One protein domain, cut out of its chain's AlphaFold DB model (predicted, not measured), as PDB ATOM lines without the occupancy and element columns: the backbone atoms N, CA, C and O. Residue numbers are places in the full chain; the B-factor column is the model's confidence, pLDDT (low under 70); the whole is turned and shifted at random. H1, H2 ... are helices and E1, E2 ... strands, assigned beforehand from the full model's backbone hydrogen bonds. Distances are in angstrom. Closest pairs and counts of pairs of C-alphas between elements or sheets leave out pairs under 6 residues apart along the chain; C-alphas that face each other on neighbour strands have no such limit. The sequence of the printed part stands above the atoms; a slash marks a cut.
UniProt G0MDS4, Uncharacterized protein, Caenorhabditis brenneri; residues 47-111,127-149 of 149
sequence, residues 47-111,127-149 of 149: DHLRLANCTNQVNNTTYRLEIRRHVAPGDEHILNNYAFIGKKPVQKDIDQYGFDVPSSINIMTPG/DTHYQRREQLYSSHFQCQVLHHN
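This is residues 47 to 111 and 127 to 149 of the 149 residues of an uncharacterized protein of Caenorhabditis brenneri (UniProt G0MDS4). A long, strongly twisted sheet is built along one strand, E3: the hairpin of E1 and E2 extends it at one end, E5 runs beside its other part, and E4 is a short strand across from E5. Helices H1 and H2 lie at the far end of E3 from that hairpin, and residues 106 to 111 stick out as a free arm. The printed part has 88 residues, with two named helices and five named strands: along the chain the strands E1, E2 and E3 come first, then helix H1, strand E4, helix H2 and strand E5; the class is mixed, helices and strands, and the sheet is branched, its neighbour pairs E1 and E2, E2 and E3, E3 and E4, and E3 and E5 each antiparallel. It is loose, with a radius of gyration of the C-alphas of 15.8 A, and flat, spanning 48 by 41 by 18 A.

E3, residues 61 to 71, has staggered pairing. On one side of it lie E2, residues 55 to 58, with N 63 and O 56 2.7 A apart, and E4, residues 86 to 89, with N 67 and O 88 2.9 A apart. On the other side is E5, residues 141 to 148, antiparallel at 165 degrees, with N 146 and O 66 2.9 A apart. E1, residues 49 to 52, pairs with E2, N 57 and O 50 being 2.8 A apart; E1, E2 and E3 form a meander, each strand the antiparallel neighbour of the one before. H1, residues 75 to 78, and H2, residues 128 to 138, are not on the sheet and are only just apart, their closest C-alphas 8.3 A from each other. Every O i to N i+4 pair of H2 is within hydrogen-bond range; H1 is too short for one.

E3 measures 30.5 A from C-alpha 61 at (621.962, 511.697, 480.807) to C-alpha 71, E5 21.6 A and H2 15.7 A. E1 begins at C-alpha 49, (631.409, 509.903, 482.892), and E5 ends at C-alpha 148, (617.921, 507.379, 473.378).

The C-alphas farthest apart, of Asp 47 and Gly 74, are 48.6 A apart. Residues 112 to 126 are not printed, and C-alphas 111 and 127 are 27.8 A apart across this cut. Residues 90 to 111 hold no named element. The mean pLDDT of the printed part is 71.3; it is under 70 for residues 77 to 85, 91, 102 to 107 and 127 to 149.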
ATOM      1  N   ASP A  47     630.925 516.226 484.926       85.00
ATOM      2  CA  ASP A  47     630.847 515.908 486.356       85.00
ATOM      3  C   ASP A  47     630.880 514.394 486.584       85.00
ATOM      4  O   ASP A  47     631.502 513.910 487.529       85.00
ATOM      5  N   HIS A  48     630.237 513.630 485.697       86.75
ATOM      6  CA  HIS A  48     630.230 512.171 485.750       86.75
ATOM      7  C   HIS A  48     630.298 511.550 484.354       86.75
ATOM      8  O   HIS A  48     629.419 511.785 483.527       86.75
ATOM      9  N   LEU A  49     631.316 510.723 484.100       89.38
ATOM     10  CA  LEU A  49     631.409 509.903 482.892       89.38
ATOM     11  C   LEU A  49     631.365 508.431 483.273       89.38
ATOM     12  O   LEU A  49     632.243 507.950 483.989       89.38
ATOM     13  N   ARG A  50     630.406 507.696 482.717       89.56
ATOM     14  CA  ARG A  50     630.415 506.234 482.727       89.56
ATOM     15  C   ARG A  50     630.390 505.727 481.300       89.56
ATOM     16  O   ARG A  50     629.451 506.006 480.561       89.56
ATOM     17  N   LEU A  51     631.402 504.952 480.936       85.56
ATOM     18  CA  LEU A  51     631.453 504.247 479.662       85.56
ATOM     19  C   LEU A  51     631.156 502.768 479.911       85.56
ATOM     20  O   LEU A  51     631.762 502.151 480.786       85.56
ATOM     21  N   ALA A  52     630.210 502.209 479.167       81.62
ATOM     22  CA  ALA A  52     629.928 500.776 479.141       81.62
ATOM     23  C   ALA A  52     629.573 500.361 477.711       81.62
ATOM     24  O   ALA A  52     629.196 501.210 476.906       81.62
ATOM     25  N   ASN A  53     629.662 499.059 477.407       73.56
ATOM     26  CA  ASN A  53     629.641 498.511 476.040       73.56
ATOM     27  C   ASN A  53     628.709 499.253 475.071       73.56
ATOM     28  O   ASN A  53     629.144 499.705 474.018       73.56
ATOM     29  N   CYS A  54     627.433 499.414 475.428       76.00
ATOM     30  CA  CYS A  54     626.452 500.111 474.589       76.00
ATOM     31  C   CYS A  54     625.557 501.063 475.386       76.00
ATOM     32  O   CYS A  54     624.423 501.371 475.003       76.00
ATOM     33  N   THR A  55     626.040 501.497 476.544       81.81
ATOM     34  CA  THR A  55     625.355 502.472 477.388       81.81
ATOM     35  C   THR A  55     626.399 503.385 477.995       81.81
ATOM     36  O   THR A  55     627.228 502.949 478.784       81.81
ATOM     37  N   ASN A  56     626.342 504.654 477.624       86.75
ATOM     38  CA  ASN A  56     627.239 505.676 478.130       86.75
ATOM     39  C   ASN A  56     626.422 506.686 478.919       86.75
ATOM     40  O   ASN A  56     625.344 507.086 478.487       86.75
ATOM     41  N   GLN A  57     626.930 507.109 480.063       88.00
ATOM     42  CA  GLN A  57     626.301 508.128 480.882       88.00
ATOM     43  C   GLN A  57     627.213 509.346 480.944       88.00
ATOM     44  O   GLN A  57     628.396 509.221 481.265       88.00
ATOM     45  N   VAL A  58     626.648 510.511 480.643       86.56
ATOM     46  CA  VAL A  58     627.297 511.810 480.807       86.56
ATOM     47  C   VAL A  58     626.436 512.626 481.757       86.56
ATOM     48  O   VAL A  58     625.278 512.922 481.461       86.56
ATOM     49  N   ASN A  59     626.989 512.965 482.915       86.06
ATOM     50  CA  ASN A  59     626.278 513.579 484.030       86.06
ATOM     51  C   ASN A  59     625.018 512.754 484.376       86.06
ATOM     52  O   ASN A  59     625.111 511.576 484.730       86.06
ATOM     53  N   ASN A  60     623.836 513.348 484.208       84.69
ATOM     54  CA  ASN A  60     622.543 512.717 484.490       84.69
ATOM     55  C   ASN A  60     621.853 512.147 483.238       84.69
ATOM     56  O   ASN A  60     620.702 511.724 483.311       84.69
ATOM     57  N   THR A  61     622.530 512.130 482.089       85.25
ATOM     58  CA  THR A  61     621.962 511.697 480.807       85.25
ATOM     59  C   THR A  61     622.564 510.370 480.380       85.25
ATOM     60  O   THR A  61     623.784 510.202 480.375       85.25
ATOM     61  N   THR A  62     621.701 509.412 480.032       86.69
ATOM     62  CA  THR A  62     622.104 508.052 479.664       86.69
ATOM     63  C   THR A  62     621.851 507.817 478.185       86.69
ATOM     64  O   THR A  62     620.729 507.584 477.749       86.69
ATOM     65  N   TYR A  63     622.931 507.782 477.422       83.56
ATOM     66  CA  TYR A  63     622.927 507.434 476.015       83.56
ATOM     67  C   TYR A  63     622.966 505.922 475.847       83.56
ATOM     68  O   TYR A  63     623.924 505.263 476.258       83.56
ATOM     69  N   ARG A  64     621.946 505.364 475.199       82.88
ATOM     70  CA  ARG A  64     621.870 503.931 474.904       82.88
ATOM     71  C   ARG A  64     621.761 503.679 473.413       82.88
ATOM     72  O   ARG A  64     621.035 504.387 472.715       82.88
ATOM     73  N   LEU A  65     622.478 502.652 472.962       80.12
ATOM     74  CA  LEU A  65     622.369 502.121 471.614       80.12
ATOM     75  C   LEU A  65     621.377 500.955 471.600       80.12
ATOM     76  O   LEU A  65     621.603 499.929 472.248       80.12
ATOM     77  N   GLU A  66     620.288 501.108 470.855       77.75
ATOM     78  CA  GLU A  66     619.278 500.061 470.683       77.75
ATOM     79  C   GLU A  66     619.084 499.739 469.201       77.75
ATOM     80  O   GLU A  66     619.037 500.634 468.356       77.75
ATOM     81  N   ILE A  67     618.923 498.453 468.892       77.25
ATOM     82  CA  ILE A  67     618.480 497.981 467.580       77.25
ATOM     83  C   ILE A  67     616.969 497.893 467.629       77.25
ATOM     84  O   ILE A  67     616.422 497.178 468.474       77.25
ATOM     85  N   ARG A  68     616.295 498.577 466.707       76.12
ATOM     86  CA  ARG A  68     614.878 498.348 466.449       76.12
ATOM     87  C   ARG A  68     614.727 497.522 465.183       76.12
ATOM     88  O   ARG A  68     615.101 497.974 464.102       76.12
ATOM     89  N   ARG A  69     614.166 496.324 465.333       74.00
ATOM     90  CA  ARG A  69     613.833 495.448 464.212       74.00
ATOM     91  C   ARG A  69     612.385 495.659 463.800       74.00
ATOM     92  O   ARG A  69     611.482 495.531 464.626       74.00
ATOM     93  N   HIS A  70     612.190 495.968 462.525       73.88
ATOM     94  CA  HIS A  70     610.876 496.040 461.901       73.88
ATOM     95  C   HIS A  70     610.621 494.756 461.116       73.88
ATOM     96  O   HIS A  70     611.503 494.290 460.396       73.88
ATOM     97  N   VAL A  71     609.429 494.189 461.291       73.06
ATOM     98  CA  VAL A  71     608.978 492.971 460.608       73.06
ATOM     99  C   VAL A  71     607.689 493.301 459.881       73.06
ATOM    100  O   VAL A  71     606.834 493.997 460.438       73.06
ATOM    101  N   ALA A  72     607.571 492.849 458.637       76.12
ATOM    102  CA  ALA A  72     606.341 493.004 457.883       76.12
ATOM    103  C   ALA A  72     605.219 492.149 458.510       76.12
ATOM    104  O   ALA A  72     605.486 491.043 458.992       76.12
ATOM    105  N   PRO A  73     603.963 492.626 458.508       76.12
ATOM    106  CA  PRO A  73     602.828 491.806 458.921       76.12
ATOM    107  C   PRO A  73     602.792 490.491 458.127       76.12
ATOM    108  O   PRO A  73     602.828 490.520 456.899       76.12
ATOM    109  N   GLY A  74     602.729 489.350 458.820       74.38
ATOM    110  CA  GLY A  74     602.752 488.010 458.211       74.38
ATOM    111  C   GLY A  74     604.101 487.285 458.292       74.38
ATOM    112  O   GLY A  74     604.116 486.056 458.322       74.38
ATOM    113  N   ASP A  75     605.209 488.009 458.465       74.44
ATOM    114  CA  ASP A  75     606.569 487.445 458.553       74.44
ATOM    115  C   ASP A  75     607.012 487.149 460.000       74.44
ATOM    116  O   ASP A  75     608.161 486.798 460.266       74.44
ATOM    117  N   GLU A  76     606.093 487.256 460.965       73.25
ATOM    118  CA  GLU A  76     606.362 487.024 462.391       73.25
ATOM    119  C   GLU A  76     606.913 485.617 462.660       73.25
ATOM    120  O   GLU A  76     607.776 485.434 463.515       73.25
ATOM    121  N   HIS A  77     606.477 484.633 461.873       69.75
ATOM    122  CA  HIS A  77     606.909 483.240 461.963       69.75
ATOM    123  C   HIS A  77     608.375 483.016 461.541       69.75
ATOM    124  O   HIS A  77     608.965 481.999 461.896       69.75
ATOM    125  N   ILE A  78     608.985 483.960 460.811       67.62
ATOM    126  CA  ILE A  78     610.396 483.908 460.387       67.62
ATOM    127  C   ILE A  78     611.327 484.207 461.581       67.62
ATOM    128  O   ILE A  78     612.528 483.909 461.568       67.62
ATOM    129  N   LEU A  79     610.782 484.759 462.667       64.88
ATOM    130  CA  LEU A  79     611.483 484.994 463.924       64.88
ATOM    131  C   LEU A  79     611.497 483.694 464.735       64.88
ATOM    132  O   LEU A  79     610.763 483.518 465.700       64.88
ATOM    133  N   ASN A  80     612.366 482.763 464.344       61.75
ATOM    134  CA  ASN A  80     612.733 481.641 465.208       61.75
ATOM    135  C   ASN A  80     613.227 482.159 466.580       61.75
ATOM    136  O   ASN A  80     613.624 483.321 466.700       61.75
ATOM    137  N   ASN A  81     613.338 481.277 467.582       55.69
ATOM    138  CA  ASN A  81     613.782 481.568 468.968       55.69
ATOM    139  C   ASN A  81     615.113 482.350 469.120       55.69
ATOM    140  O   ASN A  81     615.504 482.706 470.227       55.69
ATOM    141  N   TYR A  82     615.830 482.604 468.027       56.56
ATOM    142  CA  TYR A  82     617.119 483.289 467.977       56.56
ATOM    143  C   TYR A  82     617.018 484.786 467.629       56.56
ATOM    144  O   TYR A  82     618.041 485.474 467.592       56.56
ATOM    145  N   ALA A  83     615.819 485.306 467.342       61.22
ATOM    146  CA  ALA A  83     615.597 486.674 466.883       61.22
ATOM    147  C   ALA A  83     614.605 487.423 467.791       61.22
ATOM    148  O   ALA A  83     613.470 487.001 467.964       61.22
ATOM    149  N   PHE A  84     615.021 488.566 468.347       66.06
ATOM    150  CA  PHE A  84     614.131 489.414 469.143       66.06
ATOM    151  C   PHE A  84     613.240 490.290 468.247       66.06
ATOM    152  O   PHE A  84     613.709 490.817 467.233       66.06
ATOM    153  N   ILE A  85     611.983 490.483 468.653       67.50
ATOM    154  CA  ILE A  85     611.040 491.425 468.037       67.50
ATOM    155  C   ILE A  85     611.026 492.716 468.857       67.50
ATOM    156  O   ILE A  85     610.717 492.688 470.044       67.50
ATOM    157  N   GLY A  86     611.317 493.860 468.235       70.88
ATOM    158  CA  GLY A  86     611.296 495.167 468.902       70.88
ATOM    159  C   GLY A  86     612.691 495.736 469.179       70.88
ATOM    160  O   GLY A  86     613.538 495.750 468.289       70.88
ATOM    161  N   LYS A  87     612.904 496.276 470.387       71.56
ATOM    162  CA  LYS A  87     614.168 496.861 470.871       71.56
ATOM    163  C   LYS A  87     615.111 495.865 471.568       71.56
ATOM    164  O   LYS A  87     614.801 495.396 472.661       71.56
ATOM    165  N   LYS A  88     616.298 495.630 471.006       74.06
ATOM    166  CA  LYS A  88     617.394 494.885 471.658       74.06
ATOM    167  C   LYS A  88     618.545 495.849 471.988       74.06
ATOM    168  O   LYS A  88     618.923 496.623 471.106       74.06
ATOM    169  N   PRO A  89     619.137 495.821 473.198       70.44
ATOM    170  CA  PRO A  89     620.392 496.527 473.433       70.44
ATOM    171  C   PRO A  89     621.486 495.926 472.545       70.44
ATOM    172  O   PRO A  89     621.606 494.702 472.444       70.44
ATOM    173  N   VAL A  90     622.301 496.774 471.921       73.19
ATOM    174  CA  VAL A  90     623.543 496.291 471.305       73.19
ATOM    175  C   VAL A  90     624.431 495.803 472.455       73.19
ATOM    176  O   VAL A  90     624.471 496.427 473.509       73.19
ATOM    177  N   GLN A  91     625.051 494.636 472.339       69.31
ATOM    178  CA  GLN A  91     625.989 494.132 473.359       69.31
ATOM    179  C   GLN A  91     627.256 493.541 472.739       69.31
ATOM    180  O   GLN A  91     628.222 493.273 473.450       69.31
ATOM    181  N   LYS A  92     627.228 493.321 471.423       71.88
ATOM    182  CA  LYS A  92     628.253 492.677 470.608       71.88
ATOM    183  C   LYS A  92     628.295 493.379 469.255       71.88
ATOM    184  O   LYS A  92     627.369 494.127 468.932       71.88
ATOM    185  N   ASP A  93     629.338 493.100 468.484       75.62
ATOM    186  CA  ASP A  93     629.395 493.471 467.073       75.62
ATOM    187  C   ASP A  93     628.158 492.917 466.360       75.62
ATOM    188  O   ASP A  93     627.766 491.771 466.595       75.62
ATOM    189  N   ILE A  94     627.528 493.734 465.522       75.44
ATOM    190  CA  ILE A  94     626.326 493.357 464.776       75.44
ATOM    191  C   ILE A  94     626.520 493.555 463.279       75.44
ATOM    192  O   ILE A  94     627.245 494.454 462.855       75.44
ATOM    193  N   ASP A  95     625.858 492.720 462.482       74.56
ATOM    194  CA  ASP A  95     625.781 492.888 461.035       74.56
ATOM    195  C   ASP A  95     624.740 493.955 460.648       74.56
ATOM    196  O   ASP A  95     624.024 494.520 461.483       74.56
ATOM    197  N   GLN A  96     624.634 494.224 459.347       72.81
ATOM    198  CA  GLN A  96     623.659 495.166 458.783       72.81
ATOM    199  C   GLN A  96     622.187 494.781 459.051       72.81
ATOM    200  O   GLN A  96     621.295 495.619 458.919       72.81
ATOM    201  N   TYR A  97     621.923 493.541 459.466       72.62
ATOM    202  CA  TYR A  97     620.599 493.010 459.797       72.62
ATOM    203  C   TYR A  97     620.366 492.917 461.321       72.62
ATOM    204  O   TYR A  97     619.334 492.409 461.785       72.62
ATOM    205  N   GLY A  98     621.302 493.438 462.122       71.56
ATOM    206  CA  GLY A  98     621.213 493.522 463.575       71.56
ATOM    207  C   GLY A  98     621.412 492.191 464.301       71.56
ATOM    208  O   GLY A  98     620.922 492.041 465.424       71.56
ATOM    209  N   PHE A  99     622.070 491.207 463.683       73.44
ATOM    210  CA  PHE A  99     622.464 489.973 464.364       73.44
ATOM    211  C   PHE A  99     623.874 490.065 464.914       73.44
ATOM    212  O   PHE A  99     624.747 490.667 464.303       73.44
ATOM    213  N   ASP A 100     624.085 489.411 466.056       71.94
ATOM    214  CA  ASP A 100     625.393 489.352 466.696       71.94
ATOM    215  C   ASP A 100     626.373 488.611 465.779       71.94
ATOM    216  O   ASP A 100     626.219 487.409 465.532       71.94
ATOM    217  N   VAL A 101     627.389 489.317 465.299       71.62
ATOM    218  CA  VAL A 101     628.522 488.723 464.598       71.62
ATOM    219  C   VAL A 101     629.383 488.036 465.659       71.62
ATOM    220  O   VAL A 101     629.632 488.630 466.716       71.62
ATOM    221  N   PRO A 102     629.832 486.784 465.433       65.19
ATOM    222  CA  PRO A 102     630.862 486.178 466.264       65.19
ATOM    223  C   PRO A 102     632.021 487.161 466.344       65.19
ATOM    224  O   PRO A 102     632.568 487.573 465.322       65.19
ATOM    225  N   SER A 103     632.294 487.621 467.554       60.50
ATOM    226  CA  SER A 103     633.099 488.806 467.778       60.50
ATOM    227  C   SER A 103     634.457 488.706 467.091       60.50
ATOM    228  O   SER A 103     635.123 487.671 467.178       60.50
ATOM    229  N   SER A 104     634.922 489.828 466.542       55.53
ATOM    230  CA  SER A 104     636.292 490.039 466.050       55.53
ATOM    231  C   SER A 104     637.368 489.737 467.108       55.53
ATOM    232  O   SER A 104     638.550 489.686 466.796       55.53
ATOM    233  N   ILE A 105     636.956 489.474 468.355       56.25
ATOM    234  CA  ILE A 105     637.735 488.984 469.500       56.25
ATOM    235  C   ILE A 105     638.469 487.661 469.204       56.25
ATOM    236  O   ILE A 105     639.134 487.154 470.082       56.25
ATOM    237  N   ASN A 106     638.450 487.083 468.005       57.84
ATOM    238  CA  ASN A 106     639.399 486.013 467.656       57.84
ATOM    239  C   ASN A 106     640.488 486.465 466.674       57.84
ATOM    240  O   ASN A 106     641.514 485.800 466.559       57.84
ATOM    241  N   ILE A 107     640.318 487.609 466.012       65.94
ATOM    242  CA  ILE A 107     641.205 488.095 464.955       65.94
ATOM    243  C   ILE A 107     642.167 489.116 465.572       65.94
ATOM    244  O   ILE A 107     641.749 490.191 465.986       65.94
ATOM    245  N   MET A 108     643.447 488.758 465.682       70.88
ATOM    246  CA  MET A 108     644.527 489.701 465.988       70.88
ATOM    247  C   MET A 108     645.157 490.161 464.679       70.88
ATOM    248  O   MET A 108     645.627 489.343 463.888       70.88
ATOM    249  N   THR A 109     645.181 491.465 464.464       75.38
ATOM    250  CA  THR A 109     645.907 492.106 463.374       75.38
ATOM    251  C   THR A 109     647.319 492.501 463.828       75.38
ATOM    252  O   THR A 109     647.565 492.665 465.029       75.38
ATOM    253  N   PRO A 110     648.297 492.618 462.908       84.44
ATOM    254  CA  PRO A 110     649.637 493.072 463.266       84.44
ATOM    255  C   PRO A 110     649.589 494.443 463.956       84.44
ATOM    256  O   PRO A 110     649.145 495.421 463.361       84.44
ATOM    257  N   GLY A 111     650.059 494.507 465.205       82.06
ATOM    258  CA  GLY A 111     650.020 495.716 466.040       82.06
ATOM    259  C   GLY A 111     649.024 495.662 467.203       82.06
ATOM    260  O   GLY A 111     649.108 496.506 468.094       82.06
ATOM    261  N   ASP A 127     629.610 479.437 461.799       56.97
ATOM    262  CA  ASP A 127     628.897 478.217 461.415       56.97
ATOM    263  C   ASP A 127     628.034 478.440 460.160       56.97
ATOM    264  O   ASP A 127     627.479 479.522 459.945       56.97
ATOM    265  N   THR A 128     627.785 477.377 459.386       55.81
ATOM    266  CA  THR A 128     626.802 477.326 458.277       55.81
ATOM    267  C   THR A 128     625.409 477.849 458.659       55.81
ATOM    268  O   THR A 128     624.641 478.300 457.807       55.81
ATOM    269  N   HIS A 129     625.078 477.827 459.954       59.25
ATOM    270  CA  HIS A 129     623.852 478.399 460.500       59.25
ATOM    271  C   HIS A 129     623.796 479.934 460.370       59.25
ATOM    272  O   HIS A 129     622.721 480.480 460.140       59.25
ATOM    273  N   TYR A 130     624.929 480.643 460.452       64.06
ATOM    274  CA  TYR A 130     624.990 482.099 460.267       64.06
ATOM    275  C   TYR A 130     624.717 482.519 458.822       64.06
ATOM    276  O   TYR A 130     623.898 483.403 458.592       64.06
ATOM    277  N   GLN A 131     625.336 481.849 457.847       64.19
ATOM    278  CA  GLN A 131     625.162 482.175 456.426       64.19
ATOM    279  C   GLN A 131     623.722 481.943 455.952       64.19
ATOM    280  O   GLN A 131     623.142 482.789 455.273       64.19
ATOM    281  N   ARG A 132     623.110 480.822 456.365       65.12
ATOM    282  CA  ARG A 132     621.703 480.525 456.053       65.12
ATOM    283  C   ARG A 132     620.751 481.545 456.691       65.12
ATOM    284  O   ARG A 132     619.727 481.870 456.100       65.12
ATOM    285  N   ARG A 133     621.096 482.070 457.874       68.50
ATOM    286  CA  ARG A 133     620.352 483.154 458.528       68.50
ATOM    287  C   ARG A 133     620.484 484.460 457.752       68.50
ATOM    288  O   ARG A 133     619.457 485.000 457.369       68.50
ATOM    289  N   GLU A 134     621.692 484.955 457.487       67.19
ATOM    290  CA  GLU A 134     621.867 486.219 456.749       67.19
ATOM    291  C   GLU A 134     621.076 486.231 455.434       67.19
ATOM    292  O   GLU A 134     620.372 487.197 455.160       67.19
ATOM    293  N   GLN A 135     621.090 485.127 454.680       69.25
ATOM    294  CA  GLN A 135     620.296 485.000 453.454       69.25
ATOM    295  C   GLN A 135     618.787 485.131 453.711       69.25
ATOM    296  O   GLN A 135     618.138 485.943 453.056       69.25
ATOM    297  N   LEU A 136     618.240 484.403 454.693       69.19
ATOM    298  CA  LEU A 136     616.814 484.448 455.040       69.19
ATOM    299  C   LEU A 136     616.368 485.828 455.548       69.19
ATOM    300  O   LEU A 136     615.253 486.254 455.277       69.19
ATOM    301  N   TYR A 137     617.219 486.529 456.298       68.88
ATOM    302  CA  TYR A 137     616.854 487.807 456.914       68.88
ATOM    303  C   TYR A 137     617.157 489.021 456.016       68.88
ATOM    304  O   TYR A 137     616.543 490.074 456.199       68.88
ATOM    305  N   SER A 138     618.032 488.878 455.014       67.38
ATOM    306  CA  SER A 138     618.401 489.967 454.098       67.38
ATOM    307  C   SER A 138     617.241 490.528 453.273       67.38
ATOM    308  O   SER A 138     617.260 491.708 452.928       67.38
ATOM    309  N   SER A 139     616.222 489.711 452.990       65.44
ATOM    310  CA  SER A 139     615.056 490.094 452.188       65.44
ATOM    311  C   SER A 139     613.846 490.560 453.002       65.44
ATOM    312  O   SER A 139     612.928 491.129 452.419       65.44
ATOM    313  N   HIS A 140     613.830 490.351 454.324       63.41
ATOM    314  CA  HIS A 140     612.615 490.514 455.143       63.41
ATOM    315  C   HIS A 140     612.733 491.549 456.272       63.41
ATOM    316  O   HIS A 140     611.720 491.926 456.862       63.41
ATOM    317  N   PHE A 141     613.940 492.028 456.602       64.06
ATOM    318  CA  PHE A 141     614.154 492.818 457.819       64.06
ATOM    319  C   PHE A 141     614.957 494.092 457.575       64.06
ATOM    320  O   PHE A 141     615.971 494.098 456.882       64.06
ATOM    321  N   GLN A 142     614.532 495.169 458.237       64.12
ATOM    322  CA  GLN A 142     615.280 496.419 458.337       64.12
ATOM    323  C   GLN A 142     615.565 496.738 459.806       64.12
ATOM    324  O   GLN A 142     614.682 496.635 460.667       64.12
ATOM    325  N   CYS A 143     616.810 497.126 460.084       59.91
ATOM    326  CA  CYS A 143     617.250 497.556 461.404       59.91
ATOM    327  C   CYS A 143     617.528 499.055 461.414       59.91
ATOM    328  O   CYS A 143     618.198 499.584 460.531       59.91
ATOM    329  N   GLN A 144     617.053 499.726 462.459       62.88
ATOM    330  CA  GLN A 144     617.419 501.106 462.743       62.88
ATOM    331  C   GLN A 144     618.140 501.176 464.084       62.88
ATOM    332  O   GLN A 144     617.655 500.663 465.096       62.88
ATOM    333  N   VAL A 145     619.289 501.846 464.082       60.47
ATOM    334  CA  VAL A 145     620.008 502.207 465.299       60.47
ATOM    335  C   VAL A 145     619.316 503.413 465.920       60.47
ATOM    336  O   VAL A 145     619.210 504.473 465.300       60.47
ATOM    337  N   LEU A 146     618.829 503.248 467.144       58.09
ATOM    338  CA  LEU A 146     618.218 504.324 467.907       58.09
ATOM    339  C   LEU A 146     619.197 504.846 468.954       58.09
ATOM    340  O   LEU A 146     619.869 504.081 469.644       58.09
ATOM    341  N   HIS A 147     619.223 506.170 469.073       58.72
ATOM    342  CA  HIS A 147     619.900 506.878 470.148       58.72
ATOM    343  C   HIS A 147     618.838 507.424 471.099       58.72
ATOM    344  O   HIS A 147     618.108 508.353 470.739       58.72
ATOM    345  N   HIS A 148     618.749 506.846 472.294       57.47
ATOM    346  CA  HIS A 148     617.921 507.379 473.378       57.47
ATOM    347  C   HIS A 148     618.706 508.424 474.176       57.47
ATOM    348  O   HIS A 148     619.926 508.306 474.306       57.47
ATOM    349  N   ASN A 149     617.992 509.449 474.646       50.69
ATOM    350  CA  ASN A 149     618.500 510.486 475.548       50.69
ATOM    351  C   ASN A 149     618.126 510.138 476.989       50.69
ATOM    352  O   ASN A 149     616.974 509.675 477.161       50.69
TER     353      ASN A 149